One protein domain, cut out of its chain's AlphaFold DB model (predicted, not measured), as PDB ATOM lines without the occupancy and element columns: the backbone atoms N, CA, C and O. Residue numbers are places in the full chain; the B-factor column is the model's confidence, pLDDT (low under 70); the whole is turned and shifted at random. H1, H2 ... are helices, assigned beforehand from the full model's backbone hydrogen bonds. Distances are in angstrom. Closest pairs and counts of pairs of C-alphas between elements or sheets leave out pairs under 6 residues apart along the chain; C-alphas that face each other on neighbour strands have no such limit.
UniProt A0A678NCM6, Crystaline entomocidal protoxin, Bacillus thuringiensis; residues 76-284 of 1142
ATOM      1  N   ASP A  76     -16.576 -21.462 -10.935       74.06
ATOM      2  CA  ASP A  76     -15.202 -21.692 -11.404       74.06
ATOM      3  C   ASP A  76     -15.161 -22.731 -12.546       74.06
ATOM      4  O   ASP A  76     -16.104 -23.508 -12.729       74.06
ATOM      5  N   ILE A  77     -14.079 -22.749 -13.343       77.69
ATOM      6  CA  ILE A  77     -13.999 -23.628 -14.527       77.69
ATOM      7  C   ILE A  77     -14.153 -25.107 -14.157       77.69
ATOM      8  O   ILE A  77     -14.683 -25.898 -14.929       77.69
ATOM      9  N   PHE A  78     -13.731 -25.483 -12.951       85.31
ATOM     10  CA  PHE A  78     -13.812 -26.847 -12.448       85.31
ATOM     11  C   PHE A  78     -15.261 -27.271 -12.211       85.31
ATOM     12  O   PHE A  78     -15.691 -28.313 -12.706       85.31
ATOM     13  N   GLN A  79     -16.046 -26.434 -11.538       83.88
ATOM     14  CA  GLN A  79     -17.478 -26.646 -11.353       83.88
ATOM     15  C   GLN A  79     -18.231 -26.626 -12.685       83.88
ATOM     16  O   GLN A  79     -19.090 -27.479 -12.912       83.88
ATOM     17  N   ALA A  80     -17.860 -25.730 -13.602       80.88
ATOM     18  CA  ALA A  80     -18.457 -25.659 -14.931       80.88
ATOM     19  C   ALA A  80     -18.203 -26.917 -15.787       80.88
ATOM     20  O   ALA A  80     -18.938 -27.154 -16.746       80.88
ATOM     21  N   MET A  81     -17.185 -27.734 -15.473       85.88
ATOM     22  CA  MET A  81     -16.914 -28.999 -16.178       85.88
ATOM     23  C   MET A  81     -17.809 -30.143 -15.689       85.88
ATOM     24  O   MET A  81     -17.978 -31.137 -16.393       85.88
ATOM     25  N   GLN A  82     -18.405 -30.037 -14.498       89.62
ATOM     26  CA  GLN A  82     -19.151 -31.138 -13.880       89.62
ATOM     27  C   GLN A  82     -20.375 -31.601 -14.685       89.62
ATOM     28  O   GLN A  82     -20.564 -32.815 -14.777       89.62
ATOM     29  N   PRO A  83     -21.188 -30.720 -15.307       87.75
ATOM     30  CA  PRO A  83     -22.276 -31.160 -16.181       87.75
ATOM     31  C   PRO A  83     -21.773 -31.956 -17.392       87.75
ATOM     32  O   PRO A  83     -22.363 -32.978 -17.735       87.75
ATOM     33  N   ALA A  84     -20.653 -31.541 -17.996       86.69
ATOM     34  CA  ALA A  84     -20.023 -32.285 -19.084       86.69
ATOM     35  C   ALA A  84     -19.490 -33.638 -18.587       86.69
ATOM     36  O   ALA A  84     -19.708 -34.661 -19.224       86.69
ATOM     37  N   ILE A  85     -18.876 -33.694 -17.403       91.19
ATOM     38  CA  ILE A  85     -18.433 -34.962 -16.811       91.19
ATOM     39  C   ILE A  85     -19.620 -35.912 -16.595       91.19
ATOM     40  O   ILE A  85     -19.531 -37.074 -16.980       91.19
ATOM     41  N   GLN A  86     -20.737 -35.427 -16.041       91.56
ATOM     42  CA  GLN A  86     -21.962 -36.218 -15.843       91.56
ATOM     43  C   GLN A  86     -22.533 -36.740 -17.163       91.56
ATOM     44  O   GLN A  86     -22.922 -37.902 -17.261       91.56
ATOM     45  N   ALA A  87     -22.536 -35.890 -18.190       87.25
ATOM     46  CA  ALA A  87     -22.949 -36.245 -19.539       87.25
ATOM     47  C   ALA A  87     -22.034 -37.318 -20.159       87.25
ATOM     48  O   ALA A  87     -22.517 -38.267 -20.763       87.25
ATOM     49  N   MET A  88     -20.718 -37.217 -19.960       89.38
ATOM     50  CA  MET A  88     -19.726 -38.169 -20.473       89.38
ATOM     51  C   MET A  88     -19.883 -39.580 -19.888       89.38
ATOM     52  O   MET A  88     -19.646 -40.566 -20.589       89.38
ATOM     53  N   ILE A  89     -20.247 -39.678 -18.609       88.50
ATOM     54  CA  ILE A  89     -20.411 -40.954 -17.892       88.50
ATOM     55  C   ILE A  89     -21.867 -41.442 -17.847       88.50
ATOM     56  O   ILE A  89     -22.122 -42.526 -17.329       88.50
ATOM     57  N   ASP A  90     -22.812 -40.652 -18.365       86.38
ATOM     58  CA  ASP A  90     -24.259 -40.902 -18.315       86.38
ATOM     59  C   ASP A  90     -24.782 -41.216 -16.896       86.38
ATOM     60  O   ASP A  90     -25.621 -42.096 -16.688       86.38
ATOM     61  N   LYS A  91     -24.258 -40.509 -15.886       89.19
ATOM     62  CA  LYS A  91     -24.738 -40.571 -14.498       89.19
ATOM     63  C   LYS A  91     -24.494 -39.260 -13.756       89.19
ATOM     64  O   LYS A  91     -23.576 -38.506 -14.070       89.19
ATOM     65  N   SER A  92     -25.290 -39.016 -12.717       91.62
ATOM     66  CA  SER A  92     -24.989 -37.970 -11.738       91.62
ATOM     67  C   SER A  92     -23.759 -38.350 -10.912       91.62
ATOM     68  O   SER A  92     -23.559 -39.525 -10.603       91.62
ATOM     69  N   LEU A  93     -22.962 -37.351 -10.533       92.06
ATOM     70  CA  LEU A  93     -21.800 -37.560  -9.671       92.06
ATOM     71  C   LEU A  93     -22.238 -37.861  -8.238       92.06
ATOM     72  O   LEU A  93     -23.098 -37.177  -7.677       92.06
ATOM     73  N   GLU A  94     -21.622 -38.873  -7.641       92.88
ATOM     74  CA  GLU A  94     -21.840 -39.238  -6.246       92.88
ATOM     75  C   GLU A  94     -21.145 -38.249  -5.300       92.88
ATOM     76  O   GLU A  94     -20.189 -37.564  -5.670       92.88
ATOM     77  N   THR A  95     -21.591 -38.188  -4.040       92.44
ATOM     78  CA  THR A  95     -21.031 -37.264  -3.036       92.44
ATOM     79  C   THR A  95     -19.515 -37.402  -2.893       92.44
ATOM     80  O   THR A  95     -18.822 -36.392  -2.800       92.44
ATOM     81  N   GLU A  96     -18.987 -38.629  -2.907       89.88
ATOM     82  CA  GLU A  96     -17.543 -38.867  -2.781       89.88
ATOM     83  C   GLU A  96     -16.766 -38.525  -4.059       89.88
ATOM     84  O   GLU A  96     -15.630 -38.062  -3.976       89.88
ATOM     85  N   GLU A  97     -17.376 -38.673  -5.239       92.00
ATOM     86  CA  GLU A  97     -16.782 -38.252  -6.514       92.00
ATOM     87  C   GLU A  97     -16.693 -36.720  -6.577       92.00
ATOM     88  O   GLU A  97     -15.639 -36.164  -6.881       92.00
ATOM     89  N   LEU A  98     -17.767 -36.021  -6.188       91.94
ATOM     90  CA  LEU A  98     -17.770 -34.562  -6.050       91.94
ATOM     91  C   LEU A  98     -16.748 -34.090  -5.018       91.94
ATOM     92  O   LEU A  98     -16.040 -33.113  -5.262       91.94
ATOM     93  N   LYS A  99     -16.654 -34.772  -3.873       91.12
ATOM     94  CA  LYS A  99     -15.673 -34.459  -2.833       91.12
ATOM     95  C   LYS A  99     -14.244 -34.619  -3.357       91.12
ATOM     96  O   LYS A  99     -13.431 -33.720  -3.163       91.12
ATOM     97  N   HIS A 100     -13.952 -35.713  -4.063       89.94
ATOM     98  CA  HIS A 100     -12.643 -35.962  -4.675       89.94
ATOM     99  C   HIS A 100     -12.214 -34.829  -5.618       89.94
ATOM    100  O   HIS A 100     -11.090 -34.337  -5.520       89.94
ATOM    101  N   LEU A 101     -13.121 -34.387  -6.493       90.69
ATOM    102  CA  LEU A 101     -12.861 -33.313  -7.450       90.69
ATOM    103  C   LEU A 101     -12.724 -31.941  -6.765       90.69
ATOM    104  O   LEU A 101     -11.758 -31.209  -6.996       90.69
ATOM    105  N   ASN A 102     -13.686 -31.586  -5.913       91.00
ATOM    106  CA  ASN A 102     -13.792 -30.239  -5.352       91.00
ATOM    107  C   ASN A 102     -12.758 -29.959  -4.258       91.00
ATOM    108  O   ASN A 102     -12.277 -28.829  -4.176       91.00
ATOM    109  N   ASP A 103     -12.375 -30.951  -3.451       91.12
ATOM    110  CA  ASP A 103     -11.366 -30.751  -2.407       91.12
ATOM    111  C   ASP A 103     -10.002 -30.422  -3.017       91.12
ATOM    112  O   ASP A 103      -9.338 -29.483  -2.580       91.12
ATOM    113  N   ALA A 104      -9.601 -31.134  -4.074       89.62
ATOM    114  CA  ALA A 104      -8.353 -30.852  -4.775       89.62
ATOM    115  C   ALA A 104      -8.356 -29.444  -5.398       89.62
ATOM    116  O   ALA A 104      -7.367 -28.719  -5.286       89.62
ATOM    117  N   ALA A 105      -9.473 -29.024  -6.002       90.69
ATOM    118  CA  ALA A 105      -9.621 -27.668  -6.534       90.69
ATOM    119  C   ALA A 105      -9.569 -26.603  -5.424       90.69
ATOM    120  O   ALA A 105      -8.901 -25.580  -5.578       90.69
ATOM    121  N   ALA A 106     -10.211 -26.851  -4.281       90.75
ATOM    122  CA  ALA A 106     -10.201 -25.943  -3.140       90.75
ATOM    123  C   ALA A 106      -8.806 -25.807  -2.504       90.75
ATOM    124  O   ALA A 106      -8.397 -24.691  -2.176       90.75
ATOM    125  N   GLU A 107      -8.074 -26.915  -2.359       91.56
ATOM    126  CA  GLU A 107      -6.693 -26.923  -1.867       91.56
ATOM    127  C   GLU A 107      -5.756 -26.152  -2.815       91.56
ATOM    128  O   GLU A 107      -5.012 -25.281  -2.353       91.56
ATOM    129  N   LEU A 108      -5.839 -26.394  -4.134       92.88
ATOM    130  CA  LEU A 108      -5.049 -25.657  -5.129       92.88
ATOM    131  C   LEU A 108      -5.345 -24.158  -5.074       92.88
ATOM    132  O   LEU A 108      -4.426 -23.342  -5.056       92.88
ATOM    133  N   ARG A 109      -6.630 -23.790  -5.010       91.31
ATOM    134  CA  ARG A 109      -7.059 -22.393  -4.888       91.31
ATOM    135  C   ARG A 109      -6.441 -21.723  -3.662       91.31
ATOM    136  O   ARG A 109      -6.027 -20.573  -3.751       91.31
ATOM    137  N   GLY A 110      -6.359 -22.428  -2.533       91.62
ATOM    138  CA  GLY A 110      -5.706 -21.924  -1.323       91.62
ATOM    139  C   GLY A 110      -4.211 -21.657  -1.524       91.62
ATOM    140  O   GLY A 110      -3.732 -20.579  -1.174       91.62
ATOM    141  N   ALA A 111      -3.489 -22.601  -2.136       94.06
ATOM    142  CA  ALA A 111      -2.065 -22.443  -2.440       94.06
ATOM    143  C   ALA A 111      -1.809 -21.288  -3.427       94.06
ATOM    144  O   ALA A 111      -0.943 -20.446  -3.186       94.06
ATOM    145  N   LEU A 112      -2.610 -21.196  -4.495       92.38
ATOM    146  CA  LEU A 112      -2.519 -20.120  -5.486       92.38
ATOM    147  C   LEU A 112      -2.888 -18.752  -4.911       92.38
ATOM    148  O   LEU A 112      -2.253 -17.771  -5.278       92.38
ATOM    149  N   SER A 113      -3.858 -18.677  -3.993       91.25
ATOM    150  CA  SER A 113      -4.181 -17.430  -3.288       91.25
ATOM    151  C   SER A 113      -2.972 -16.913  -2.516       91.25
ATOM    152  O   SER A 113      -2.616 -15.751  -2.657       91.25
ATOM    153  N   ALA A 114      -2.300 -17.779  -1.750       92.50
ATOM    154  CA  ALA A 114      -1.121 -17.388  -0.978       92.50
ATOM    155  C   ALA A 114       0.064 -16.987  -1.875       92.50
ATOM    156  O   ALA A 114       0.795 -16.057  -1.548       92.50
ATOM    157  N   TYR A 115       0.247 -17.674  -3.007       93.12
ATOM    158  CA  TYR A 115       1.218 -17.295  -4.035       93.12
ATOM    159  C   TYR A 115       0.903 -15.915  -4.640       93.12
ATOM    160  O   TYR A 115       1.788 -15.066  -4.737       93.12
ATOM    161  N   GLN A 116      -0.362 -15.669  -4.995       88.75
ATOM    162  CA  GLN A 116      -0.818 -14.410  -5.583       88.75
ATOM    163  C   GLN A 116      -0.722 -13.244  -4.588       88.75
ATOM    164  O   GLN A 116      -0.277 -12.170  -4.968       88.75
ATOM    165  N   ASP A 117      -1.090 -13.445  -3.319       89.88
ATOM    166  CA  ASP A 117      -0.984 -12.429  -2.259       89.88
ATOM    167  C   ASP A 117       0.458 -11.931  -2.078       89.88
ATOM    168  O   ASP A 117       0.699 -10.728  -1.936       89.88
ATOM    169  N   GLU A 118       1.425 -12.848  -2.109       92.12
ATOM    170  CA  GLU A 118       2.836 -12.494  -1.978       92.12
ATOM    171  C   GLU A 118       3.364 -11.808  -3.247       92.12
ATOM    172  O   GLU A 118       4.077 -10.808  -3.151       92.12
ATOM    173  N   MET A 119       2.962 -12.275  -4.436       89.00
ATOM    174  CA  MET A 119       3.281 -11.600  -5.699       89.00
ATOM    175  C   MET A 119       2.757 -10.157  -5.707       89.00
ATOM    176  O   MET A 119       3.509  -9.229  -5.999       89.00
ATOM    177  N   ASP A 120       1.494  -9.952  -5.331       85.75
ATOM    178  CA  ASP A 120       0.872  -8.627  -5.258       85.75
ATOM    179  C   ASP A 120       1.596  -7.722  -4.252       85.75
ATOM    180  O   ASP A 120       1.788  -6.532  -4.510       85.75
ATOM    181  N   THR A 121       2.042  -8.280  -3.123       89.06
ATOM    182  CA  THR A 121       2.839  -7.554  -2.123       89.06
ATOM    183  C   THR A 121       4.155  -7.063  -2.723       89.06
ATOM    184  O   THR A 121       4.492  -5.887  -2.587       89.06
ATOM    185  N   ILE A 122       4.879  -7.929  -3.437       88.81
ATOM    186  CA  ILE A 122       6.145  -7.577  -4.094       88.81
ATOM    187  C   ILE A 122       5.930  -6.514  -5.174       88.81
ATOM    188  O   ILE A 122       6.664  -5.527  -5.232       88.81
ATOM    189  N   GLN A 123       4.896  -6.672  -6.000       85.19
ATOM    190  CA  GLN A 123       4.562  -5.693  -7.031       85.19
ATOM    191  C   GLN A 123       4.154  -4.343  -6.421       85.19
ATOM    192  O   GLN A 123       4.598  -3.297  -6.892       85.19
ATOM    193  N   GLY A 124       3.408  -4.346  -5.311       84.00
ATOM    194  CA  GLY A 124       3.070  -3.140  -4.545       84.00
ATOM    195  C   GLY A 124       4.282  -2.422  -3.937       84.00
ATOM    196  O   GLY A 124       4.222  -1.216  -3.695       84.00
ATOM    197  N   LEU A 125       5.394  -3.135  -3.732       86.25
ATOM    198  CA  LEU A 125       6.682  -2.587  -3.288       86.25
ATOM    199  C   LEU A 125       7.597  -2.153  -4.450       86.25
ATOM    200  O   LEU A 125       8.695  -1.652  -4.209       86.25
ATOM    201  N   GLY A 126       7.142  -2.288  -5.698       81.94
ATOM    202  CA  GLY A 126       7.865  -1.849  -6.892       81.94
ATOM    203  C   GLY A 126       8.678  -2.935  -7.605       81.94
ATOM    204  O   GLY A 126       9.568  -2.578  -8.375       81.94
ATOM    205  N   GLY A 127       8.391  -4.220  -7.361       86.12
ATOM    206  CA  GLY A 127       8.987  -5.360  -8.075       86.12
ATOM    207  C   GLY A 127      10.078  -6.099  -7.291       86.12
ATOM    208  O   GLY A 127      10.514  -5.652  -6.225       86.12
ATOM    209  N   PHE A 128      10.544  -7.244  -7.802       86.38
ATOM    210  CA  PHE A 128      11.526  -8.078  -7.092       86.38
ATOM    211  C   PHE A 128      12.887  -7.390  -6.964       86.38
ATOM    212  O   PHE A 128      13.628  -7.675  -6.025       86.38
ATOM    213  N   ASP A 129      13.222  -6.432  -7.824       85.62
ATOM    214  CA  ASP A 129      14.442  -5.624  -7.681       85.62
ATOM    215  C   ASP A 129      14.407  -4.641  -6.495       85.62
ATOM    216  O   ASP A 129      15.435  -4.060  -6.137       85.62
ATOM    217  N   LYS A 130      13.237  -4.432  -5.874       88.38
ATOM    218  CA  LYS A 130      13.032  -3.465  -4.780       88.38
ATOM    219  C   LYS A 130      12.797  -4.099  -3.412       88.38
ATOM    220  O   LYS A 130      12.776  -3.375  -2.417       88.38
ATOM    221  N   VAL A 131      12.650  -5.420  -3.342       91.44
ATOM    222  CA  VAL A 131      12.384  -6.146  -2.092       91.44
ATOM    223  C   VAL A 131      13.634  -6.839  -1.550       91.44
ATOM    224  O   VAL A 131      14.569  -7.158  -2.288       91.44
ATOM    225  N   ASP A 132      13.656  -7.072  -0.238       92.06
ATOM    226  CA  ASP A 132      14.766  -7.755   0.418       92.06
ATOM    227  C   ASP A 132      14.760  -9.276   0.164       92.06
ATOM    228  O   ASP A 132      13.814  -9.861  -0.372       92.06
ATOM    229  N   GLN A 133      15.845  -9.947   0.558       90.19
ATOM    230  CA  GLN A 133      15.976 -11.393   0.369       90.19
ATOM    231  C   GLN A 133      14.960 -12.200   1.197       90.19
ATOM    232  O   GLN A 133      14.623 -13.314   0.802       90.19
ATOM    233  N   ALA A 134      14.471 -11.679   2.327       92.12
ATOM    234  CA  ALA A 134      13.509 -12.388   3.165       92.12
ATOM    235  C   ALA A 134      12.135 -12.455   2.483       92.12
ATOM    236  O   ALA A 134      11.521 -13.520   2.468       92.12
ATOM    237  N   THR A 135      11.699 -11.365   1.845       92.75
ATOM    238  CA  THR A 135      10.501 -11.335   0.995       92.75
ATOM    239  C   THR A 135      10.651 -12.273  -0.208       92.75
ATOM    240  O   THR A 135       9.760 -13.077  -0.478       92.75
ATOM    241  N   LYS A 136      11.814 -12.279  -0.881       92.12
ATOM    242  CA  LYS A 136      12.087 -13.232  -1.979       92.12
ATOM    243  C   LYS A 136      12.058 -14.692  -1.525       92.12
ATOM    244  O   LYS A 136      11.593 -15.560  -2.263       92.12
ATOM    245  N   ASP A 137      12.576 -14.993  -0.334       91.06
ATOM    246  CA  ASP A 137      12.563 -16.346   0.236       91.06
ATOM    247  C   ASP A 137      11.141 -16.773   0.642       91.06
ATOM    248  O   ASP A 137      10.782 -17.939   0.458       91.06
ATOM    249  N   LEU A 138      10.321 -15.843   1.146       93.38
ATOM    250  CA  LEU A 138       8.914 -16.082   1.470       93.38
ATOM    251  C   LEU A 138       8.099 -16.412   0.213       93.38
ATOM    252  O   LEU A 138       7.421 -17.441   0.188       93.38
ATOM    253  N   PHE A 139       8.229 -15.600  -0.842       93.81
ATOM    254  CA  PHE A 139       7.611 -15.861  -2.144       93.81
ATOM    255  C   PHE A 139       8.050 -17.203  -2.729       93.81
ATOM    256  O   PHE A 139       7.212 -18.007  -3.140       93.81
ATOM    257  N   TRP A 140       9.355 -17.492  -2.690       91.12
ATOM    258  CA  TRP A 140       9.878 -18.776  -3.147       91.12
ATOM    259  C   TRP A 140       9.255 -19.952  -2.385       91.12
ATOM    260  O   TRP A 140       8.944 -20.977  -2.983       91.12
ATOM    261  N   GLY A 141       9.014 -19.805  -1.079       90.62
ATOM    262  CA  GLY A 141       8.277 -20.790  -0.287       90.62
ATOM    263  C   GLY A 141       6.870 -21.058  -0.832       90.62
ATOM    264  O   GLY A 141       6.505 -22.217  -1.011       90.62
ATOM    265  N   LYS A 142       6.110 -20.008  -1.175       93.75
ATOM    266  CA  LYS A 142       4.755 -20.143  -1.749       93.75
ATOM    267  C   LYS A 142       4.756 -20.784  -3.130       93.75
ATOM    268  O   LYS A 142       3.895 -21.605  -3.428       93.75
ATOM    269  N   LEU A 143       5.752 -20.457  -3.944       90.88
ATOM    270  CA  LEU A 143       5.976 -21.088  -5.241       90.88
ATOM    271  C   LEU A 143       6.239 -22.599  -5.088       90.88
ATOM    272  O   LEU A 143       5.638 -23.406  -5.796       90.88
ATOM    273  N   ILE A 144       7.068 -23.001  -4.118       88.88
ATOM    274  CA  ILE A 144       7.330 -24.421  -3.824       88.88
ATOM    275  C   ILE A 144       6.087 -25.134  -3.281       88.88
ATOM    276  O   ILE A 144       5.864 -26.293  -3.635       88.88
ATOM    277  N   ASP A 145       5.260 -24.472  -2.467       90.75
ATOM    278  CA  ASP A 145       3.993 -25.041  -1.989       90.75
ATOM    279  C   ASP A 145       3.062 -25.384  -3.171       90.75
ATOM    280  O   ASP A 145       2.467 -26.465  -3.200       90.75
ATOM    281  N   VAL A 146       2.990 -24.510  -4.184       93.75
ATOM    282  CA  VAL A 146       2.211 -24.729  -5.418       93.75
ATOM    283  C   VAL A 146       2.795 -25.864  -6.275       93.75
ATOM    284  O   VAL A 146       2.054 -26.766  -6.668       93.75
ATOM    285  N   ASP A 147       4.111 -25.882  -6.529       91.25
ATOM    286  CA  ASP A 147       4.778 -26.973  -7.275       91.25
ATOM    287  C   ASP A 147       4.568 -28.330  -6.579       91.25
ATOM    288  O   ASP A 147       4.179 -29.326  -7.195       91.25
ATOM    289  N   THR A 148       4.752 -28.356  -5.256       90.12
ATOM    290  CA  THR A 148       4.555 -29.551  -4.426       90.12
ATOM    291  C   THR A 148       3.117 -30.038  -4.515       90.12
ATOM    292  O   THR A 148       2.885 -31.239  -4.679       90.12
ATOM    293  N   PHE A 149       2.148 -29.121  -4.444       94.50
ATOM    294  CA  PHE A 149       0.744 -29.460  -4.616       94.50
ATOM    295  C   PHE A 149       0.518 -30.172  -5.955       94.50
ATOM    296  O   PHE A 149      -0.033 -31.275  -5.962       94.50
ATOM    297  N   PHE A 150       0.980 -29.605  -7.076       94.56
ATOM    298  CA  PHE A 150       0.783 -30.224  -8.388       94.56
ATOM    299  C   PHE A 150       1.430 -31.609  -8.464       94.56
ATOM    300  O   PHE A 150       0.782 -32.576  -8.870       94.56
ATOM    301  N   ARG A 151       2.681 -31.742  -8.012       91.19
ATOM    302  CA  ARG A 151       3.420 -33.015  -8.047       91.19
ATOM    303  C   ARG A 151       2.777 -34.109  -7.199       91.19
ATOM    304  O   ARG A 151       2.869 -35.278  -7.565       91.19
ATOM    305  N   VAL A 152       2.115 -33.751  -6.101       89.31
ATOM    306  CA  VAL A 152       1.446 -34.713  -5.215       89.31
ATOM    307  C   VAL A 152       0.023 -35.018  -5.677       89.31
ATOM    308  O   VAL A 152      -0.384 -36.176  -5.656       89.31
ATOM    309  N   LYS A 153      -0.749 -34.005  -6.078       90.62
ATOM    310  CA  LYS A 153      -2.203 -34.130  -6.270       90.62
ATOM    311  C   LYS A 153      -2.605 -34.432  -7.707       90.62
ATOM    312  O   LYS A 153      -3.572 -35.159  -7.903       90.62
ATOM    313  N   VAL A 154      -1.856 -33.975  -8.712       93.12
ATOM    314  CA  VAL A 154      -2.161 -34.306 -10.118       93.12
ATOM    315  C   VAL A 154      -2.133 -35.822 -10.368       93.12
ATOM    316  O   VAL A 154      -3.083 -36.333 -10.961       93.12
ATOM    317  N   PRO A 155      -1.142 -36.594  -9.872       91.69
ATOM    318  CA  PRO A 155      -1.143 -38.050 -10.039       91.69
ATOM    319  C   PRO A 155      -2.280 -38.784  -9.314       91.69
ATOM    320  O   PRO A 155      -2.535 -39.944  -9.634       91.69
ATOM    321  N   VAL A 156      -2.943 -38.153  -8.337       90.19
ATOM    322  CA  VAL A 156      -4.030 -38.770  -7.555       90.19
ATOM    323  C   VAL A 156      -5.301 -38.932  -8.392       90.19
ATOM    324  O   VAL A 156      -5.975 -39.949  -8.256       90.19
ATOM    325  N   PHE A 157      -5.585 -38.002  -9.308       91.56
ATOM    326  CA  PHE A 157      -6.753 -38.061 -10.203       91.56
ATOM    327  C   PHE A 157      -6.773 -39.291 -11.120       91.56
ATOM    328  O   PHE A 157      -7.826 -39.691 -11.606       91.56
ATOM    329  N   ILE A 158      -5.609 -39.893 -11.367       91.62
ATOM    330  CA  ILE A 158      -5.463 -41.048 -12.260       91.62
ATOM    331  C   ILE A 158      -5.220 -42.354 -11.495       91.62
ATOM    332  O   ILE A 158      -4.866 -43.364 -12.098       91.62
ATOM    333  N   GLN A 159      -5.402 -42.351 -10.170       89.50
ATOM    334  CA  GLN A 159      -5.323 -43.567  -9.364       89.50
ATOM    335  C   GLN A 159      -6.638 -44.353  -9.456       89.50
ATOM    336  O   GLN A 159      -7.695 -43.815  -9.114       89.50
ATOM    337  N   PRO A 160      -6.605 -45.632  -9.868       87.62
ATOM    338  CA  PRO A 160      -7.794 -46.472  -9.874       87.62
ATOM    339  C   PRO A 160      -8.376 -46.634  -8.468       87.62
ATOM    340  O   PRO A 160      -7.648 -46.890  -7.507       87.62
ATOM    341  N   ASN A 161      -9.701 -46.558  -8.356       88.06
ATOM    342  CA  ASN A 161     -10.413 -46.811  -7.111       88.06
ATOM    343  C   ASN A 161     -11.395 -47.983  -7.302       88.06
ATOM    344  O   ASN A 161     -12.332 -47.856  -8.088       88.06
ATOM    345  N   PRO A 162     -11.230 -49.114  -6.589       87.25
ATOM    346  CA  PRO A 162     -12.129 -50.263  -6.723       87.25
ATOM    347  C   PRO A 162     -13.589 -49.968  -6.360       87.25
ATOM    348  O   PRO A 162     -14.487 -50.630  -6.870       87.25
ATOM    349  N   GLN A 163     -13.827 -49.001  -5.469       86.50
ATOM    350  CA  GLN A 163     -15.168 -48.587  -5.059       86.50
ATOM    351  C   GLN A 163     -15.811 -47.634  -6.077       86.50
ATOM    352  O   GLN A 163     -17.026 -47.655  -6.239       86.50
ATOM    353  N   PHE A 164     -14.996 -46.848  -6.785       87.12
ATOM    354  CA  PHE A 164     -15.426 -45.880  -7.795       87.12
ATOM    355  C   PHE A 164     -14.693 -46.163  -9.119       87.12
ATOM    356  O   PHE A 164     -13.710 -45.490  -9.440       87.12
ATOM    357  N   PRO A 165     -15.127 -47.173  -9.896       83.94
ATOM    358  CA  PRO A 165     -14.406 -47.635 -11.089       83.94
ATOM    359  C   PRO A 165     -14.327 -46.587 -12.211       83.94
ATOM    360  O   PRO A 165     -13.461 -46.673 -13.083       83.94
ATOM    361  N   ASP A 166     -15.199 -45.578 -12.179       88.38
ATOM    362  CA  ASP A 166     -15.222 -44.475 -13.143       88.38
ATOM    363  C   ASP A 166     -14.399 -43.266 -12.696       88.38
ATOM    364  O   ASP A 166     -14.265 -42.316 -13.461       88.38
ATOM    365  N   LEU A 167     -13.802 -43.296 -11.498       91.06
ATOM    366  CA  LEU A 167     -13.160 -42.127 -10.891       91.06
ATOM    367  C   LEU A 167     -12.043 -41.535 -11.760       91.06
ATOM    368  O   LEU A 167     -11.943 -40.316 -11.873       91.06
ATOM    369  N   VAL A 168     -11.249 -42.381 -12.423       92.94
ATOM    370  CA  VAL A 168     -10.193 -41.936 -13.351       92.94
ATOM    371  C   VAL A 168     -10.788 -41.198 -14.553       92.94
ATOM    372  O   VAL A 168     -10.266 -40.169 -14.971       92.94
ATOM    373  N   LEU A 169     -11.903 -41.701 -15.090       91.75
ATOM    374  CA  LEU A 169     -12.590 -41.096 -16.229       91.75
ATOM    375  C   LEU A 169     -13.253 -39.772 -15.834       91.75
ATOM    376  O   LEU A 169     -13.095 -38.770 -16.522       91.75
ATOM    377  N   ILE A 170     -13.930 -39.761 -14.685       92.94
ATOM    378  CA  ILE A 170     -14.555 -38.585 -14.066       92.94
ATOM    379  C   ILE A 170     -13.527 -37.477 -13.826       92.94
ATOM    380  O   ILE A 170     -13.815 -36.299 -14.031       92.94
ATOM    381  N   SER A 171     -12.316 -37.856 -13.424       94.31
ATOM    382  CA  SER A 171     -11.249 -36.918 -13.092       94.31
ATOM    383  C   SER A 171     -10.468 -36.408 -14.303       94.31
ATOM    384  O   SER A 171      -9.662 -35.495 -14.141       94.31
ATOM    385  N   ALA A 172     -10.678 -36.944 -15.509       95.06
ATOM    386  CA  ALA A 172      -9.845 -36.628 -16.672       95.06
ATOM    387  C   ALA A 172      -9.856 -35.134 -17.075       95.06
ATOM    388  O   ALA A 172      -8.773 -34.583 -17.313       95.06
ATOM    389  N   PRO A 173     -11.006 -34.425 -17.081       93.00
ATOM    390  CA  PRO A 173     -11.014 -32.986 -17.361       93.00
ATOM    391  C   PRO A 173     -10.296 -32.161 -16.281       93.00
ATOM    392  O   PRO A 173      -9.525 -31.255 -16.596       93.00
ATOM    393  N   TYR A 174     -10.462 -32.523 -15.002       93.31
ATOM    394  CA  TYR A 174      -9.739 -31.885 -13.893       93.31
ATOM    395  C   TYR A 174      -8.234 -32.131 -14.012       93.31
ATOM    396  O   TYR A 174      -7.450 -31.188 -13.963       93.31
ATOM    397  N   TYR A 175      -7.830 -33.380 -14.244       95.75
ATOM    398  CA  TYR A 175      -6.440 -33.755 -14.475       95.75
ATOM    399  C   TYR A 175      -5.808 -32.914 -15.586       95.75
ATOM    400  O   TYR A 175      -4.734 -32.350 -15.385       95.75
ATOM    401  N   THR A 176      -6.490 -32.779 -16.728       93.88
ATOM    402  CA  THR A 176      -5.990 -31.999 -17.866       93.88
ATOM    403  C   THR A 176      -5.803 -30.531 -17.509       93.88
ATOM    404  O   THR A 176      -4.781 -29.930 -17.851       93.88
ATOM    405  N   MET A 177      -6.763 -29.947 -16.797       89.81
ATOM    406  CA  MET A 177      -6.697 -28.538 -16.437       89.81
ATOM    407  C   MET A 177      -5.581 -28.271 -15.414       89.81
ATOM    408  O   MET A 177      -4.790 -27.350 -15.598       89.81
ATOM    409  N   PHE A 178      -5.421 -29.130 -14.399       93.38
ATOM    410  CA  PHE A 178      -4.310 -29.018 -13.445       93.38
ATOM    411  C   PHE A 178      -2.953 -29.261 -14.120       93.38
ATOM    412  O   PHE A 178      -1.988 -28.563 -13.819       93.38
ATOM    413  N   ALA A 179      -2.866 -30.228 -15.038       94.25
ATOM    414  CA  ALA A 179      -1.669 -30.471 -15.836       94.25
ATOM    415  C   ALA A 179      -1.294 -29.226 -16.650       94.25
ATOM    416  O   ALA A 179      -0.148 -28.788 -16.597       94.25
ATOM    417  N   SER A 180      -2.268 -28.606 -17.322       90.06
ATOM    418  CA  SER A 180      -2.075 -27.363 -18.080       90.06
ATOM    419  C   SER A 180      -1.535 -26.242 -17.187       90.06
ATOM    420  O   SER A 180      -0.534 -25.615 -17.528       90.06
ATOM    421  N   MET A 181      -2.134 -26.038 -16.006       90.06
ATOM    422  CA  MET A 181      -1.662 -25.052 -15.024       90.06
ATOM    423  C   MET A 181      -0.232 -25.324 -14.572       90.06
ATOM    424  O   MET A 181       0.566 -24.398 -14.483       90.06
ATOM    425  N   HIS A 182       0.100 -26.583 -14.300       92.94
ATOM    426  CA  HIS A 182       1.426 -26.957 -13.838       92.94
ATOM    427  C   HIS A 182       2.496 -26.720 -14.912       92.94
ATOM    428  O   HIS A 182       3.575 -26.223 -14.602       92.94
ATOM    429  N   LEU A 183       2.195 -27.016 -16.182       91.19
ATOM    430  CA  LEU A 183       3.107 -26.740 -17.295       91.19
ATOM    431  C   LEU A 183       3.324 -25.231 -17.490       91.19
ATOM    432  O   LEU A 183       4.466 -24.804 -17.659       91.19
ATOM    433  N   ILE A 184       2.260 -24.422 -17.396       86.62
ATOM    434  CA  ILE A 184       2.356 -22.950 -17.415       86.62
ATOM    435  C   ILE A 184       3.206 -22.455 -16.236       86.62
ATOM    436  O   ILE A 184       4.106 -21.641 -16.415       86.62
ATOM    437  N   PHE A 185       2.975 -22.992 -15.039       89.81
ATOM    438  CA  PHE A 185       3.693 -22.608 -13.827       89.81
ATOM    439  C   PHE A 185       5.197 -22.897 -13.905       89.81
ATOM    440  O   PHE A 185       6.021 -22.032 -13.615       89.81
ATOM    441  N   LEU A 186       5.573 -24.102 -14.340       88.25
ATOM    442  CA  LEU A 186       6.978 -24.475 -14.526       88.25
ATOM    443  C   LEU A 186       7.651 -23.620 -15.593       88.25
ATOM    444  O   LEU A 186       8.822 -23.264 -15.453       88.25
ATOM    445  N   ARG A 187       6.911 -23.260 -16.641       85.31
ATOM    446  CA  ARG A 187       7.397 -22.333 -17.652       85.31
ATOM    447  C   ARG A 187       7.692 -20.953 -17.059       85.31
ATOM    448  O   ARG A 187       8.764 -20.423 -17.334       85.31
ATOM    449  N   ASP A 188       6.818 -20.400 -16.220       84.88
ATOM    450  CA  ASP A 188       7.090 -19.121 -15.548       84.88
ATOM    451  C   ASP A 188       8.349 -19.192 -14.677       84.88
ATOM    452  O   ASP A 188       9.188 -18.293 -14.724       84.88
ATOM    453  N   ILE A 189       8.535 -20.294 -13.941       85.88
ATOM    454  CA  ILE A 189       9.747 -20.524 -13.143       85.88
ATOM    455  C   ILE A 189      10.997 -20.535 -14.034       85.88
ATOM    456  O   ILE A 189      12.021 -19.965 -13.658       85.88
ATOM    457  N   ILE A 190      10.927 -21.147 -15.220       82.69
ATOM    458  CA  ILE A 190      12.044 -21.190 -16.175       82.69
ATOM    459  C   ILE A 190      12.438 -19.785 -16.651       82.69
ATOM    460  O   ILE A 190      13.631 -19.501 -16.745       82.69
ATOM    461  N   TYR A 191      11.471 -18.907 -16.929       79.69
ATOM    462  CA  TYR A 191      11.751 -17.554 -17.424       79.69
ATOM    463  C   TYR A 191      12.101 -16.551 -16.324       79.69
ATOM    464  O   TYR A 191      12.951 -15.687 -16.536       79.69
ATOM    465  N   HIS A 192      11.462 -16.650 -15.159       83.44
ATOM    466  CA  HIS A 192      11.508 -15.603 -14.137       83.44
ATOM    467  C   HIS A 192      12.163 -16.045 -12.829       83.44
ATOM    468  O   HIS A 192      12.489 -15.197 -12.002       83.44
ATOM    469  N   GLY A 193      12.426 -17.342 -12.632       85.00
ATOM    470  CA  GLY A 193      12.967 -17.885 -11.381       85.00
ATOM    471  C   GLY A 193      14.282 -17.236 -10.941       85.00
ATOM    472  O   GLY A 193      14.489 -17.007  -9.746       85.00
ATOM    473  N   GLN A 194      15.136 -16.857 -11.898       83.38
ATOM    474  CA  GLN A 194      16.371 -16.113 -11.631       83.38
ATOM    475  C   GLN A 194      16.090 -14.721 -11.037       83.38
ATOM    476  O   GLN A 194      16.735 -14.334 -10.062       83.38
ATOM    477  N   THR A 195      15.120 -13.989 -11.588       85.12
ATOM    478  CA  THR A 195      14.699 -12.669 -11.089       85.12
ATOM    479  C   THR A 195      13.999 -12.790  -9.737       85.12
ATOM    480  O   THR A 195      14.298 -12.043  -8.801       85.12
ATOM    481  N   TRP A 196      13.130 -13.795  -9.594       88.31
ATOM    482  CA  TRP A 196      12.386 -14.061  -8.368       88.31
ATOM    483  C   TRP A 196      13.298 -14.371  -7.187       88.31
ATOM    484  O   TRP A 196      13.151 -13.776  -6.118       88.31
ATOM    485  N   ASN A 197      14.256 -15.288  -7.359       86.81
ATOM    486  CA  ASN A 197      15.230 -15.619  -6.322       86.81
ATOM    487  C   ASN A 197      16.463 -16.350  -6.889       86.81
ATOM    488  O   ASN A 197      16.591 -17.572  -6.775       86.81
ATOM    489  N   ALA A 198      17.427 -15.593  -7.422       81.31
ATOM    490  CA  ALA A 198      18.676 -16.115  -7.994       81.31
ATOM    491  C   ALA A 198      19.405 -17.145  -7.107       81.31
ATOM    492  O   ALA A 198      19.933 -18.144  -7.602       81.31
ATOM    493  N   LYS A 199      19.422 -16.937  -5.780       79.75
ATOM    494  CA  LYS A 199      20.104 -17.829  -4.827       79.75
ATOM    495  C   LYS A 199      19.426 -19.195  -4.737       79.75
ATOM    496  O   LYS A 199      20.108 -20.215  -4.703       79.75
ATOM    497  N   LYS A 200      18.094 -19.224  -4.655       76.44
ATOM    498  CA  LYS A 200      17.325 -20.472  -4.541       76.44
ATOM    499  C   LYS A 200      17.190 -21.184  -5.879       76.44
ATOM    500  O   LYS A 200      17.287 -22.409  -5.899       76.44
ATOM    501  N   PHE A 201      17.060 -20.432  -6.969       77.00
ATOM    502  CA  PHE A 201      17.063 -20.975  -8.321       77.00
ATOM    503  C   PHE A 201      18.386 -21.705  -8.600       77.00
ATOM    504  O   PHE A 201      18.398 -22.890  -8.874       77.00
ATOM    505  N   THR A 202      19.545 -21.087  -8.374       64.88
ATOM    506  CA  THR A 202      20.839 -21.753  -8.648       64.88
ATOM    507  C   THR A 202      21.164 -22.950  -7.734       64.88
ATOM    508  O   THR A 202      21.825 -23.888  -8.176       64.88
ATOM    509  N   GLN A 203      20.713 -22.954  -6.472       55.47
ATOM    510  CA  GLN A 203      21.076 -23.985  -5.479       55.47
ATOM    511  C   GLN A 203      20.069 -25.141  -5.362       55.47
ATOM    512  O   GLN A 203      20.438 -26.219  -4.893       55.47
ATOM    513  N   GLY A 204      18.817 -24.941  -5.785       51.94
ATOM    514  CA  GLY A 204      17.716 -25.882  -5.571       51.94
ATOM    515  C   GLY A 204      17.335 -26.115  -4.111       51.94
ATOM    516  O   GLY A 204      17.846 -25.483  -3.184       51.94
ATOM    517  N   VAL A 205      16.375 -27.019  -3.904       45.19
ATOM    518  CA  VAL A 205      15.847 -27.389  -2.583       45.19
ATOM    519  C   VAL A 205      16.349 -28.793  -2.229       45.19
ATOM    520  O   VAL A 205      16.298 -29.702  -3.051       45.19
ATOM    521  N   ASN A 206      16.836 -28.989  -0.999       39.03
ATOM    522  CA  ASN A 206      17.240 -30.297  -0.450       39.03
ATOM    523  C   ASN A 206      18.311 -31.071  -1.252       39.03
ATOM    524  O   ASN A 206      18.253 -32.295  -1.343       39.03
ATOM    525  N   GLY A 207      19.316 -30.384  -1.801       38.75
ATOM    526  CA  GLY A 207      20.466 -31.047  -2.437       38.75
ATOM    527  C   GLY A 207      20.192 -31.631  -3.827       38.75
ATOM    528  O   GLY A 207      21.030 -32.363  -4.349       38.75
ATOM    529  N   VAL A 208      19.055 -31.291  -4.439       40.03
ATOM    530  CA  VAL A 208      18.788 -31.482  -5.869       40.03
ATOM    531  C   VAL A 208      19.046 -30.146  -6.565       40.03
ATOM    532  O   VAL A 208      18.560 -29.120  -6.098       40.03
ATOM    533  N   SER A 209      19.827 -30.137  -7.648       44.62
ATOM    534  CA  SER A 209      20.140 -28.929  -8.425       44.62
ATOM    535  C   SER A 209      18.855 -28.251  -8.915       44.62
ATOM    536  O   SER A 209      18.142 -28.821  -9.735       44.62
ATOM    537  N   GLY A 210      18.567 -27.039  -8.438       53.84
ATOM    538  CA  GLY A 210      17.431 -26.213  -8.881       53.84
ATOM    539  C   GLY A 210      17.702 -25.424 -10.157       53.84
ATOM    540  O   GLY A 210      17.004 -24.462 -10.438       53.84
ATOM    541  N   SER A 211      18.737 -25.790 -10.909       64.50
ATOM    542  CA  SER A 211      19.180 -25.052 -12.084       64.50
ATOM    543  C   SER A 211      18.098 -24.971 -13.164       64.50
ATOM    544  O   SER A 211      17.255 -25.860 -13.290       64.50
ATOM    545  N   LEU A 212      18.185 -23.939 -14.006       70.62
ATOM    546  CA  LEU A 212      17.392 -23.763 -15.228       70.62
ATOM    547  C   LEU A 212      17.193 -25.079 -16.005       70.62
ATOM    548  O   LEU A 212      16.069 -25.434 -16.360       70.62
ATOM    549  N   ASP A 213      18.272 -25.840 -16.200       73.25
ATOM    550  CA  ASP A 213      18.238 -27.118 -16.918       73.25
ATOM    551  C   ASP A 213      17.385 -28.183 -16.224       73.25
ATOM    552  O   ASP A 213      16.730 -28.977 -16.897       73.25
ATOM    553  N   ALA A 214      17.344 -28.201 -14.889       76.69
ATOM    554  CA  ALA A 214      16.539 -29.157 -14.139       76.69
ATOM    555  C   ALA A 214      15.044 -28.878 -14.332       76.69
ATOM    556  O   ALA A 214      14.292 -29.802 -14.634       76.69
ATOM    557  N   TYR A 215      14.628 -27.609 -14.258       81.56
ATOM    558  CA  TYR A 215      13.245 -27.218 -14.541       81.56
ATOM    559  C   TYR A 215      12.852 -27.481 -15.999       81.56
ATOM    560  O   TYR A 215      11.762 -27.995 -16.243       81.56
ATOM    561  N   LYS A 216      13.741 -27.218 -16.968       83.00
ATOM    562  CA  LYS A 216      13.508 -27.568 -18.381       83.00
ATOM    563  C   LYS A 216      13.344 -29.076 -18.579       83.00
ATOM    564  O   LYS A 216      12.417 -29.511 -19.257       83.00
ATOM    565  N   ILE A 217      14.211 -29.888 -17.971       82.62
ATOM    566  CA  ILE A 217      14.122 -31.355 -18.028       82.62
ATOM    567  C   ILE A 217      12.813 -31.843 -17.397       82.62
ATOM    568  O   ILE A 217      12.143 -32.708 -17.964       82.62
ATOM    569  N   ASP A 218      12.440 -31.306 -16.237       85.44
ATOM    570  CA  ASP A 218      11.205 -31.667 -15.543       85.44
ATOM    571  C   ASP A 218       9.963 -31.286 -16.350       85.44
ATOM    572  O   ASP A 218       9.083 -32.129 -16.530       85.44
ATOM    573  N   LEU A 219       9.918 -30.074 -16.909       88.69
ATOM    574  CA  LEU A 219       8.848 -29.640 -17.804       88.69
ATOM    575  C   LEU A 219       8.704 -30.608 -18.986       88.69
ATOM    576  O   LEU A 219       7.614 -31.127 -19.224       88.69
ATOM    577  N   LYS A 220       9.805 -30.930 -19.678       88.56
ATOM    578  CA  LYS A 220       9.809 -31.875 -20.808       88.56
ATOM    579  C   LYS A 220       9.294 -33.261 -20.399       88.56
ATOM    580  O   LYS A 220       8.495 -33.854 -21.121       88.56
ATOM    581  N   LYS A 221       9.695 -33.782 -19.231       88.62
ATOM    582  CA  LYS A 221       9.181 -35.060 -18.691       88.62
ATOM    583  C   LYS A 221       7.685 -35.004 -18.386       88.62
ATOM    584  O   LYS A 221       6.973 -35.975 -18.648       88.62
ATOM    585  N   LEU A 222       7.212 -33.898 -17.821       92.62
ATOM    586  CA  LEU A 222       5.808 -33.725 -17.464       92.62
ATOM    587  C   LEU A 222       4.928 -33.549 -18.697       92.62
ATOM    588  O   LEU A 222       3.872 -34.166 -18.732       92.62
ATOM    589  N   ILE A 223       5.386 -32.851 -19.745       92.69
ATOM    590  CA  ILE A 223       4.693 -32.813 -21.044       92.69
ATOM    591  C   ILE A 223       4.462 -34.241 -21.553       92.69
ATOM    592  O   ILE A 223       3.323 -34.630 -21.807       92.69
ATOM    593  N   LYS A 224       5.523 -35.061 -21.612       91.62
ATOM    594  CA  LYS A 224       5.426 -36.467 -22.045       91.62
ATOM    595  C   LYS A 224       4.437 -37.261 -21.192       91.62
ATOM    596  O   LYS A 224       3.587 -37.975 -21.718       91.62
ATOM    597  N   THR A 225       4.549 -37.130 -19.872       93.56
ATOM    598  CA  THR A 225       3.742 -37.890 -18.910       93.56
ATOM    599  C   THR A 225       2.269 -37.499 -18.981       93.56
ATOM    600  O   THR A 225       1.403 -38.367 -19.056       93.56
ATOM    601  N   TYR A 226       1.973 -36.202 -18.977       96.00
ATOM    602  CA  TYR A 226       0.610 -35.683 -18.952       96.00
ATOM    603  C   TYR A 226      -0.121 -35.957 -20.263       96.00
ATOM    604  O   TYR A 226      -1.232 -36.488 -20.222       96.00
ATOM    605  N   SER A 227       0.510 -35.704 -21.416       95.19
ATOM    606  CA  SER A 227      -0.094 -36.025 -22.713       95.19
ATOM    607  C   SER A 227      -0.346 -37.528 -22.860       95.19
ATOM    608  O   SER A 227      -1.432 -37.920 -23.285       95.19
ATOM    609  N   LYS A 228       0.602 -38.382 -22.440       94.50
ATOM    610  CA  LYS A 228       0.426 -39.841 -22.476       94.50
ATOM    611  C   LYS A 228      -0.733 -40.303 -21.590       94.50
ATOM    612  O   LYS A 228      -1.538 -41.117 -22.025       94.50
ATOM    613  N   ASN A 229      -0.835 -39.794 -20.364       96.12
ATOM    614  CA  ASN A 229      -1.919 -40.185 -19.463       96.12
ATOM    615  C   ASN A 229      -3.286 -39.781 -20.024       96.12
ATOM    616  O   ASN A 229      -4.210 -40.584 -19.986       96.12
ATOM    617  N   ILE A 230      -3.412 -38.579 -20.598       96.88
ATOM    618  CA  ILE A 230      -4.656 -38.133 -21.244       96.88
ATOM    619  C   ILE A 230      -5.013 -39.046 -22.424       96.88
ATOM    620  O   ILE A 230      -6.153 -39.500 -22.523       96.88
ATOM    621  N   HIS A 231      -4.037 -39.354 -23.280       95.56
ATOM    622  CA  HIS A 231      -4.196 -40.286 -24.394       95.56
ATOM    623  C   HIS A 231      -4.663 -41.676 -23.926       95.56
ATOM    624  O   HIS A 231      -5.620 -42.238 -24.461       95.56
ATOM    625  N   ASP A 232      -4.030 -42.224 -22.890       95.00
ATOM    626  CA  ASP A 232      -4.365 -43.544 -22.363       95.00
ATOM    627  C   ASP A 232      -5.759 -43.568 -21.725       95.00
ATOM    628  O   ASP A 232      -6.503 -44.526 -21.932       95.00
ATOM    629  N   ILE A 233      -6.135 -42.525 -20.978       95.06
ATOM    630  CA  ILE A 233      -7.471 -42.399 -20.377       95.06
ATOM    631  C   ILE A 233      -8.538 -42.301 -21.467       95.06
ATOM    632  O   ILE A 233      -9.572 -42.966 -21.359       95.06
ATOM    633  N   PHE A 234      -8.281 -41.524 -22.526       95.12
ATOM    634  CA  PHE A 234      -9.169 -41.441 -23.683       95.12
ATOM    635  C   PHE A 234      -9.394 -42.817 -24.319       95.12
ATOM    636  O   PHE A 234     -10.525 -43.268 -24.496       95.12
ATOM    637  N   ASN A 235      -8.309 -43.524 -24.627       92.94
ATOM    638  CA  ASN A 235      -8.400 -44.809 -25.306       92.94
ATOM    639  C   ASN A 235      -9.034 -45.893 -24.414       92.94
ATOM    640  O   ASN A 235      -9.862 -46.671 -24.887       92.94
ATOM    641  N   GLN A 236      -8.733 -45.914 -23.113       91.50
ATOM    642  CA  GLN A 236      -9.364 -46.834 -22.158       91.50
ATOM    643  C   GLN A 236     -10.860 -46.556 -21.970       91.50
ATOM    644  O   GLN A 236     -11.655 -47.493 -21.882       91.50
ATOM    645  N   GLY A 237     -11.269 -45.286 -21.909       91.44
ATOM    646  CA  GLY A 237     -12.684 -44.932 -21.825       91.44
ATOM    647  C   GLY A 237     -13.434 -45.257 -23.117       91.44
ATOM    648  O   GLY A 237     -14.534 -45.802 -23.056       91.44
ATOM    649  N   LEU A 238     -12.815 -45.028 -24.281       90.44
ATOM    650  CA  LEU A 238     -13.401 -45.346 -25.584       90.44
ATOM    651  C   LEU A 238     -13.657 -46.852 -25.757       90.44
ATOM    652  O   LEU A 238     -14.697 -47.238 -26.294       90.44
ATOM    653  N   GLN A 239     -12.757 -47.705 -25.253       89.31
ATOM    654  CA  GLN A 239     -12.891 -49.170 -25.308       89.31
ATOM    655  C   GLN A 239     -14.171 -49.696 -24.643       89.31
ATOM    656  O   GLN A 239     -14.666 -50.756 -25.027       89.31
ATOM    657  N   ARG A 240     -14.755 -48.954 -23.691       87.38
ATOM    658  CA  ARG A 240     -16.002 -49.337 -23.002       87.38
ATOM    659  C   ARG A 240     -17.206 -49.428 -23.942       87.38
ATOM    660  O   ARG A 240     -18.177 -50.103 -23.611       87.38
ATOM    661  N   TYR A 241     -17.135 -48.773 -25.100       84.06
ATOM    662  CA  TYR A 241     -18.208 -48.735 -26.095       84.06
ATOM    663  C   TYR A 241     -17.993 -49.695 -27.276       84.06
ATOM    664  O   TYR A 241     -18.868 -49.800 -28.131       84.06
ATOM    665  N   GLY A 242     -16.850 -50.390 -27.335       74.62
ATOM    666  CA  GLY A 242     -16.490 -51.287 -28.437       74.62
ATOM    667  C   GLY A 242     -16.342 -50.600 -29.805       74.62
ATOM    668  O   GLY A 242     -16.509 -49.384 -29.964       74.62
ATOM    669  N   ASP A 243     -16.026 -51.402 -30.824       68.94
ATOM    670  CA  ASP A 243     -15.814 -50.915 -32.196       68.94
ATOM    671  C   ASP A 243     -17.137 -50.711 -32.951       68.94
ATOM    672  O   ASP A 243     -17.277 -49.755 -33.712       68.94
ATOM    673  N   SER A 244     -18.144 -51.541 -32.664       64.00
ATOM    674  CA  SER A 244     -19.486 -51.494 -33.253       64.00
ATOM    675  C   SER A 244     -20.546 -51.100 -32.222       64.00
ATOM    676  O   SER A 244     -20.559 -51.632 -31.115       64.00
ATOM    677  N   PHE A 245     -21.492 -50.250 -32.610       72.75
ATOM    678  CA  PHE A 245     -22.721 -49.977 -31.858       72.75
ATOM    679  C   PHE A 245     -23.891 -50.570 -32.632       72.75
ATOM    680  O   PHE A 245     -23.987 -50.431 -33.847       72.75
ATOM    681  N   ASN A 246     -24.794 -51.213 -31.902       67.38
ATOM    682  CA  ASN A 246     -25.961 -51.855 -32.493       67.38
ATOM    683  C   ASN A 246     -27.221 -51.004 -32.338       67.38
ATOM    684  O   ASN A 246     -28.262 -51.419 -32.830       67.38
ATOM    685  N   ASP A 247     -27.147 -49.857 -31.648       76.12
ATOM    686  CA  ASP A 247     -28.308 -49.022 -31.353       76.12
ATOM    687  C   ASP A 247     -27.994 -47.530 -31.122       76.12
ATOM    688  O   ASP A 247     -26.852 -47.113 -30.891       76.12
ATOM    689  N   THR A 248     -29.060 -46.725 -31.168       76.31
ATOM    690  CA  THR A 248     -29.065 -45.263 -30.987       76.31
ATOM    691  C   THR A 248     -28.538 -44.765 -29.645       76.31
ATOM    692  O   THR A 248     -28.015 -43.649 -29.586       76.31
ATOM    693  N   VAL A 249     -28.639 -45.553 -28.577       79.75
ATOM    694  CA  VAL A 249     -28.189 -45.169 -27.235       79.75
ATOM    695  C   VAL A 249     -26.681 -45.354 -27.113       79.75
ATOM    696  O   VAL A 249     -25.991 -44.430 -26.690       79.75
ATOM    697  N   GLN A 250     -26.151 -46.503 -27.531       82.31
ATOM    698  CA  GLN A 250     -24.711 -46.776 -27.496       82.31
ATOM    699  C   GLN A 250     -23.932 -45.816 -28.397       82.31
ATOM    700  O   GLN A 250     -22.904 -45.279 -27.985       82.31
ATOM    701  N   PHE A 251     -24.455 -45.527 -29.595       84.06
ATOM    702  CA  PHE A 251     -23.858 -44.523 -30.475       84.06
ATOM    703  C   PHE A 251     -23.808 -43.147 -29.810       84.06
ATOM    704  O   PHE A 251     -22.752 -42.518 -29.792       84.06
ATOM    705  N   ARG A 252     -24.928 -42.700 -29.220       83.12
ATOM    706  CA  ARG A 252     -25.011 -41.409 -28.524       83.12
ATOM    707  C   ARG A 252     -23.973 -41.309 -27.410       83.12
ATOM    708  O   ARG A 252     -23.238 -40.330 -27.381       83.12
ATOM    709  N   LYS A 253     -23.880 -42.322 -26.543       86.75
ATOM    710  CA  LYS A 253     -22.914 -42.348 -25.432       86.75
ATOM    711  C   LYS A 253     -21.469 -42.305 -25.927       86.75
ATOM    712  O   LYS A 253     -20.670 -41.527 -25.417       86.75
ATOM    713  N   LYS A 254     -21.145 -43.080 -26.969       87.94
ATOM    714  CA  LYS A 254     -19.814 -43.082 -27.593       87.94
ATOM    715  C   LYS A 254     -19.455 -41.717 -28.188       87.94
ATOM    716  O   LYS A 254     -18.349 -41.239 -27.957       87.94
ATOM    717  N   GLN A 255     -20.366 -41.080 -28.929       86.56
ATOM    718  CA  GLN A 255     -20.099 -39.756 -29.511       86.56
ATOM    719  C   GLN A 255     -19.974 -38.677 -28.436       86.56
ATOM    720  O   GLN A 255     -19.035 -37.891 -28.479       86.56
ATOM    721  N   GLN A 256     -20.846 -38.697 -27.428       87.69
ATOM    722  CA  GLN A 256     -20.782 -37.779 -26.292       87.69
ATOM    723  C   GLN A 256     -19.457 -37.910 -25.529       87.69
ATOM    724  O   GLN A 256     -18.828 -36.907 -25.202       87.69
ATOM    725  N   TYR A 257     -18.986 -39.140 -25.314       91.62
ATOM    726  CA  TYR A 257     -17.671 -39.402 -24.741       91.62
ATOM    727  C   TYR A 257     -16.532 -38.793 -25.575       91.62
ATOM    728  O   TYR A 257     -15.687 -38.076 -25.034       91.62
ATOM    729  N   ILE A 258     -16.519 -39.059 -26.888       90.56
ATOM    730  CA  ILE A 258     -15.490 -38.550 -27.806       90.56
ATOM    731  C   ILE A 258     -15.496 -37.022 -27.821       90.56
ATOM    732  O   ILE A 258     -14.436 -36.415 -27.690       90.56
ATOM    733  N   GLU A 259     -16.665 -36.399 -27.952       88.75
ATOM    734  CA  GLU A 259     -16.822 -34.946 -27.991       88.75
ATOM    735  C   GLU A 259     -16.288 -34.291 -26.713       88.75
ATOM    736  O   GLU A 259     -15.459 -33.380 -26.782       88.75
ATOM    737  N   ILE A 260     -16.696 -34.789 -25.543       88.88
ATOM    738  CA  ILE A 260     -16.332 -34.192 -24.253       88.88
ATOM    739  C   ILE A 260     -14.843 -34.380 -23.972       88.88
ATOM    740  O   ILE A 260     -14.157 -33.406 -23.664       88.88
ATOM    741  N   MET A 261     -14.298 -35.586 -24.152       93.19
ATOM    742  CA  MET A 261     -12.860 -35.802 -23.974       93.19
ATOM    743  C   MET A 261     -12.020 -35.038 -25.003       93.19
ATOM    744  O   MET A 261     -10.931 -34.572 -24.671       93.19
ATOM    745  N   THR A 262     -12.503 -34.868 -26.236       90.81
ATOM    746  CA  THR A 262     -11.777 -34.082 -27.243       90.81
ATOM    747  C   THR A 262     -11.704 -32.618 -26.830       90.81
ATOM    748  O   THR A 262     -10.617 -32.057 -26.742       90.81
ATOM    749  N   THR A 263     -12.851 -32.025 -26.505       85.69
ATOM    750  CA  THR A 263     -12.973 -30.591 -26.198       85.69
ATOM    751  C   THR A 263     -12.394 -30.202 -24.834       85.69
ATOM    752  O   THR A 263     -11.905 -29.085 -24.685       85.69
ATOM    753  N   HIS A 264     -12.406 -31.108 -23.848       88.31
ATOM    754  CA  HIS A 264     -11.956 -30.822 -22.478       88.31
ATOM    755  C   HIS A 264     -10.595 -31.433 -22.130       88.31
ATOM    756  O   HIS A 264      -9.999 -31.038 -21.129       88.31
ATOM    757  N   CYS A 265     -10.099 -32.393 -22.922       92.62
ATOM    758  CA  CYS A 265      -8.814 -33.047 -22.667       92.62
ATOM    759  C   CYS A 265      -7.841 -32.932 -23.855       92.62
ATOM    760  O   CYS A 265      -6.775 -32.330 -23.731       92.62
ATOM    761  N   LEU A 266      -8.189 -33.490 -25.019       93.06
ATOM    762  CA  LEU A 266      -7.254 -33.628 -26.149       93.06
ATOM    763  C   LEU A 266      -6.873 -32.285 -26.789       93.06
ATOM    764  O   LEU A 266      -5.700 -32.061 -27.090       93.06
ATOM    765  N   ASP A 267      -7.829 -31.360 -26.923       88.31
ATOM    766  CA  ASP A 267      -7.590 -30.017 -27.465       88.31
ATOM    767  C   ASP A 267      -6.607 -29.191 -26.607       88.31
ATOM    768  O   ASP A 267      -5.975 -28.270 -27.132       88.31
ATOM    769  N   PHE A 268      -6.429 -29.547 -25.327       86.94
ATOM    770  CA  PHE A 268      -5.380 -29.013 -24.451       86.94
ATOM    771  C   PHE A 268      -4.086 -29.810 -24.556       86.94
ATOM    772  O   PHE A 268      -3.017 -29.225 -24.717       86.94
ATOM    773  N   ALA A 269      -4.172 -31.140 -24.481       91.69
ATOM    774  CA  ALA A 269      -3.006 -32.018 -24.481       91.69
ATOM    775  C   ALA A 269      -2.133 -31.839 -25.732       91.69
ATOM    776  O   ALA A 269      -0.905 -31.901 -25.633       91.69
ATOM    777  N   ARG A 270      -2.751 -31.544 -26.884       88.94
ATOM    778  CA  ARG A 270      -2.045 -31.227 -28.138       88.94
ATOM    779  C   ARG A 270      -1.159 -29.980 -28.038       88.94
ATOM    780  O   ARG A 270      -0.204 -29.842 -28.795       88.94
ATOM    781  N   LEU A 271      -1.480 -29.061 -27.123       87.75
ATOM    782  CA  LEU A 271      -0.731 -27.823 -26.902       87.75
ATOM    783  C   LEU A 271       0.445 -28.025 -25.956       87.75
ATOM    784  O   LEU A 271       1.330 -27.180 -25.919       87.75
ATOM    785  N   PHE A 272       0.494 -29.122 -25.198       90.81
ATOM    786  CA  PHE A 272       1.520 -29.305 -24.172       90.81
ATOM    787  C   PHE A 272       2.965 -29.188 -24.692       90.81
ATOM    788  O   PHE A 272       3.757 -28.521 -24.026       90.81
ATOM    789  N   PRO A 273       3.322 -29.717 -25.884       89.12
ATOM    790  CA  PRO A 273       4.640 -29.493 -26.487       89.12
ATOM    791  C   PRO A 273       5.002 -28.020 -26.680       89.12
ATOM    792  O   PRO A 273       6.177 -27.669 -26.638       89.12
ATOM    793  N   THR A 274       4.006 -27.150 -26.855       84.94
ATOM    794  CA  THR A 274       4.224 -25.715 -27.069       84.94
ATOM    795  C   THR A 274       4.623 -24.959 -25.802       84.94
ATOM    796  O   THR A 274       5.071 -23.821 -25.888       84.94
ATOM    797  N   PHE A 275       4.526 -25.581 -24.620       84.38
ATOM    798  CA  PHE A 275       5.056 -24.996 -23.388       84.38
ATOM    799  C   PHE A 275       6.576 -25.137 -23.255       84.38
ATOM    800  O   PHE A 275       7.137 -24.476 -22.385       84.38
ATOM    801  N   ASP A 276       7.243 -25.955 -24.084       84.19
ATOM    802  CA  ASP A 276       8.704 -26.085 -24.072       84.19
ATOM    803  C   ASP A 276       9.374 -24.789 -24.570       84.19
ATOM    804  O   ASP A 276       9.310 -24.484 -25.766       84.19
ATOM    805  N   PRO A 277      10.047 -24.029 -23.688       76.75
ATOM    806  CA  PRO A 277      10.619 -22.736 -24.037       76.75
ATOM    807  C   PRO A 277      11.797 -22.826 -25.012       76.75
ATOM    808  O   PRO A 277      12.110 -21.825 -25.651       76.75
ATOM    809  N   ASP A 278      12.439 -23.993 -25.147       77.38
ATOM    810  CA  ASP A 278      13.525 -24.180 -26.117       77.38
ATOM    811  C   ASP A 278      12.987 -24.271 -27.555       77.38
ATOM    812  O   ASP A 278      13.678 -23.918 -28.509       77.38
ATOM    813  N   LEU A 279      11.744 -24.738 -27.716       77.50
ATOM    814  CA  LEU A 279      11.075 -24.883 -29.010       77.50
ATOM    815  C   LEU A 279      10.133 -23.705 -29.297       77.50
ATOM    816  O   LEU A 279       9.943 -23.330 -30.454       77.50
ATOM    817  N   TYR A 280       9.546 -23.116 -28.258       79.25
ATOM    818  CA  TYR A 280       8.556 -22.044 -28.346       79.25
ATOM    819  C   TYR A 280       8.903 -20.919 -27.353       79.25
ATOM    820  O   TYR A 280       8.302 -20.813 -26.276       79.25
ATOM    821  N   PRO A 281       9.905 -20.080 -27.678       69.94
ATOM    822  CA  PRO A 281      10.362 -19.025 -26.783       69.94
ATOM    823  C   PRO A 281       9.327 -17.901 -26.613       69.94
ATOM    824  O   PRO A 281       8.581 -17.575 -27.540       69.94
ATOM    825  N   ILE A 282       9.294 -17.274 -25.431       60.84
ATOM    826  CA  ILE A 282       8.509 -16.053 -25.174       60.84
ATOM    827  C   ILE A 282       8.983 -14.919 -26.098       60.84
ATOM    828  O   ILE A 282      10.168 -14.825 -26.405       60.84
ATOM    829  N   GLY A 283       8.061 -14.054 -26.534       50.75
ATOM    830  CA  GLY A 283       8.383 -12.917 -27.404       50.75
ATOM    831  C   GLY A 283       8.590 -13.298 -28.872       50.75
ATOM    832  O   GLY A 283       8.761 -12.417 -29.708       50.75
ATOM    833  N   SER A 284       8.513 -14.591 -29.209       48.03
ATOM    834  CA  SER A 284       8.293 -15.001 -30.590       48.03
ATOM    835  C   SER A 284       6.883 -14.601 -31.024       48.03
ATOM    836  O   SER A 284       5.921 -14.712 -30.263       48.03
TER     837      SER A 284
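This is residues 76 to 284 of the 1142 residues of the protein "Crystaline entomocidal protoxin" of Bacillus thuringiensis (UniProt A0A678NCM6). This is an elongated up-and-down bundle, in which H1, H2, H3, H5, H6 and H7 each run against the one before; H5 runs through the middle, the hairpin of H2 and H3 lies along one side, H6 and H7 lie along another, and H1 packs on H7. The printed part has 209 residues, with eight named helices, H1 to H8 in chain order, and no named strand: all helix. It is only just compact, close to loose, with a radius of gyration of the C-alphas of 19.7 A and spans of 67 by 36 by 31 A.

Start at H1, residues 77 to 89, and H2, residues 95 to 124, a hairpin that only just touches, with 3 pairs of C-alphas within 8 A, the closest Phe 78 and Ala 105, 7.3 A. H2 and H3, residues 133 to 158, form a hairpin, closest at C-alphas 115 and 142, 5.1 A. H4, residues 167 to 170, touches H3, C-alphas 158 and 168 being closest at 4.9 A. Next comes the hub, H5, residues 172 to 203, touching H3 at a shallow tilt of 27 degrees, closest at C-alphas 136 and 197, 5.9 A. H6, residues 212 to 239, forms hairpins with H5, closest C-alphas 190 and 212, 6.0 A, and with H7, residues 248 to 269, closest C-alphas 227 and 269, 5.3 A. H8, residues 272 to 275, touches H5, closest at C-alphas 183 and 275, 6.6 A. Every O i to N i+4 pair is within hydrogen-bond range in H6, but 6 of 9 in H1, 25 of 26 in H2, 18 of 22 in H3, 24 of 28 in H5 and 16 of 18 in H7.

Find C-alpha 77 at (-13.999, -23.628, -14.527), where H1 begins, and C-alpha 275 at (5.056, -24.996, -23.388), where H8 ends. H2 spans 41.8 A, H6 40.8 A and H3 38.7 A; H5 spans 35.2 A, with a kink of 121 degrees near residue 197.

The C-alphas farthest apart, Asp 132 and Asn 246, are 68.5 A apart. The printed part has no cut, and no link is long. Look for pLDDT under 70 at residues 202 to 211, 243 to 244, 246 and 281 to 284.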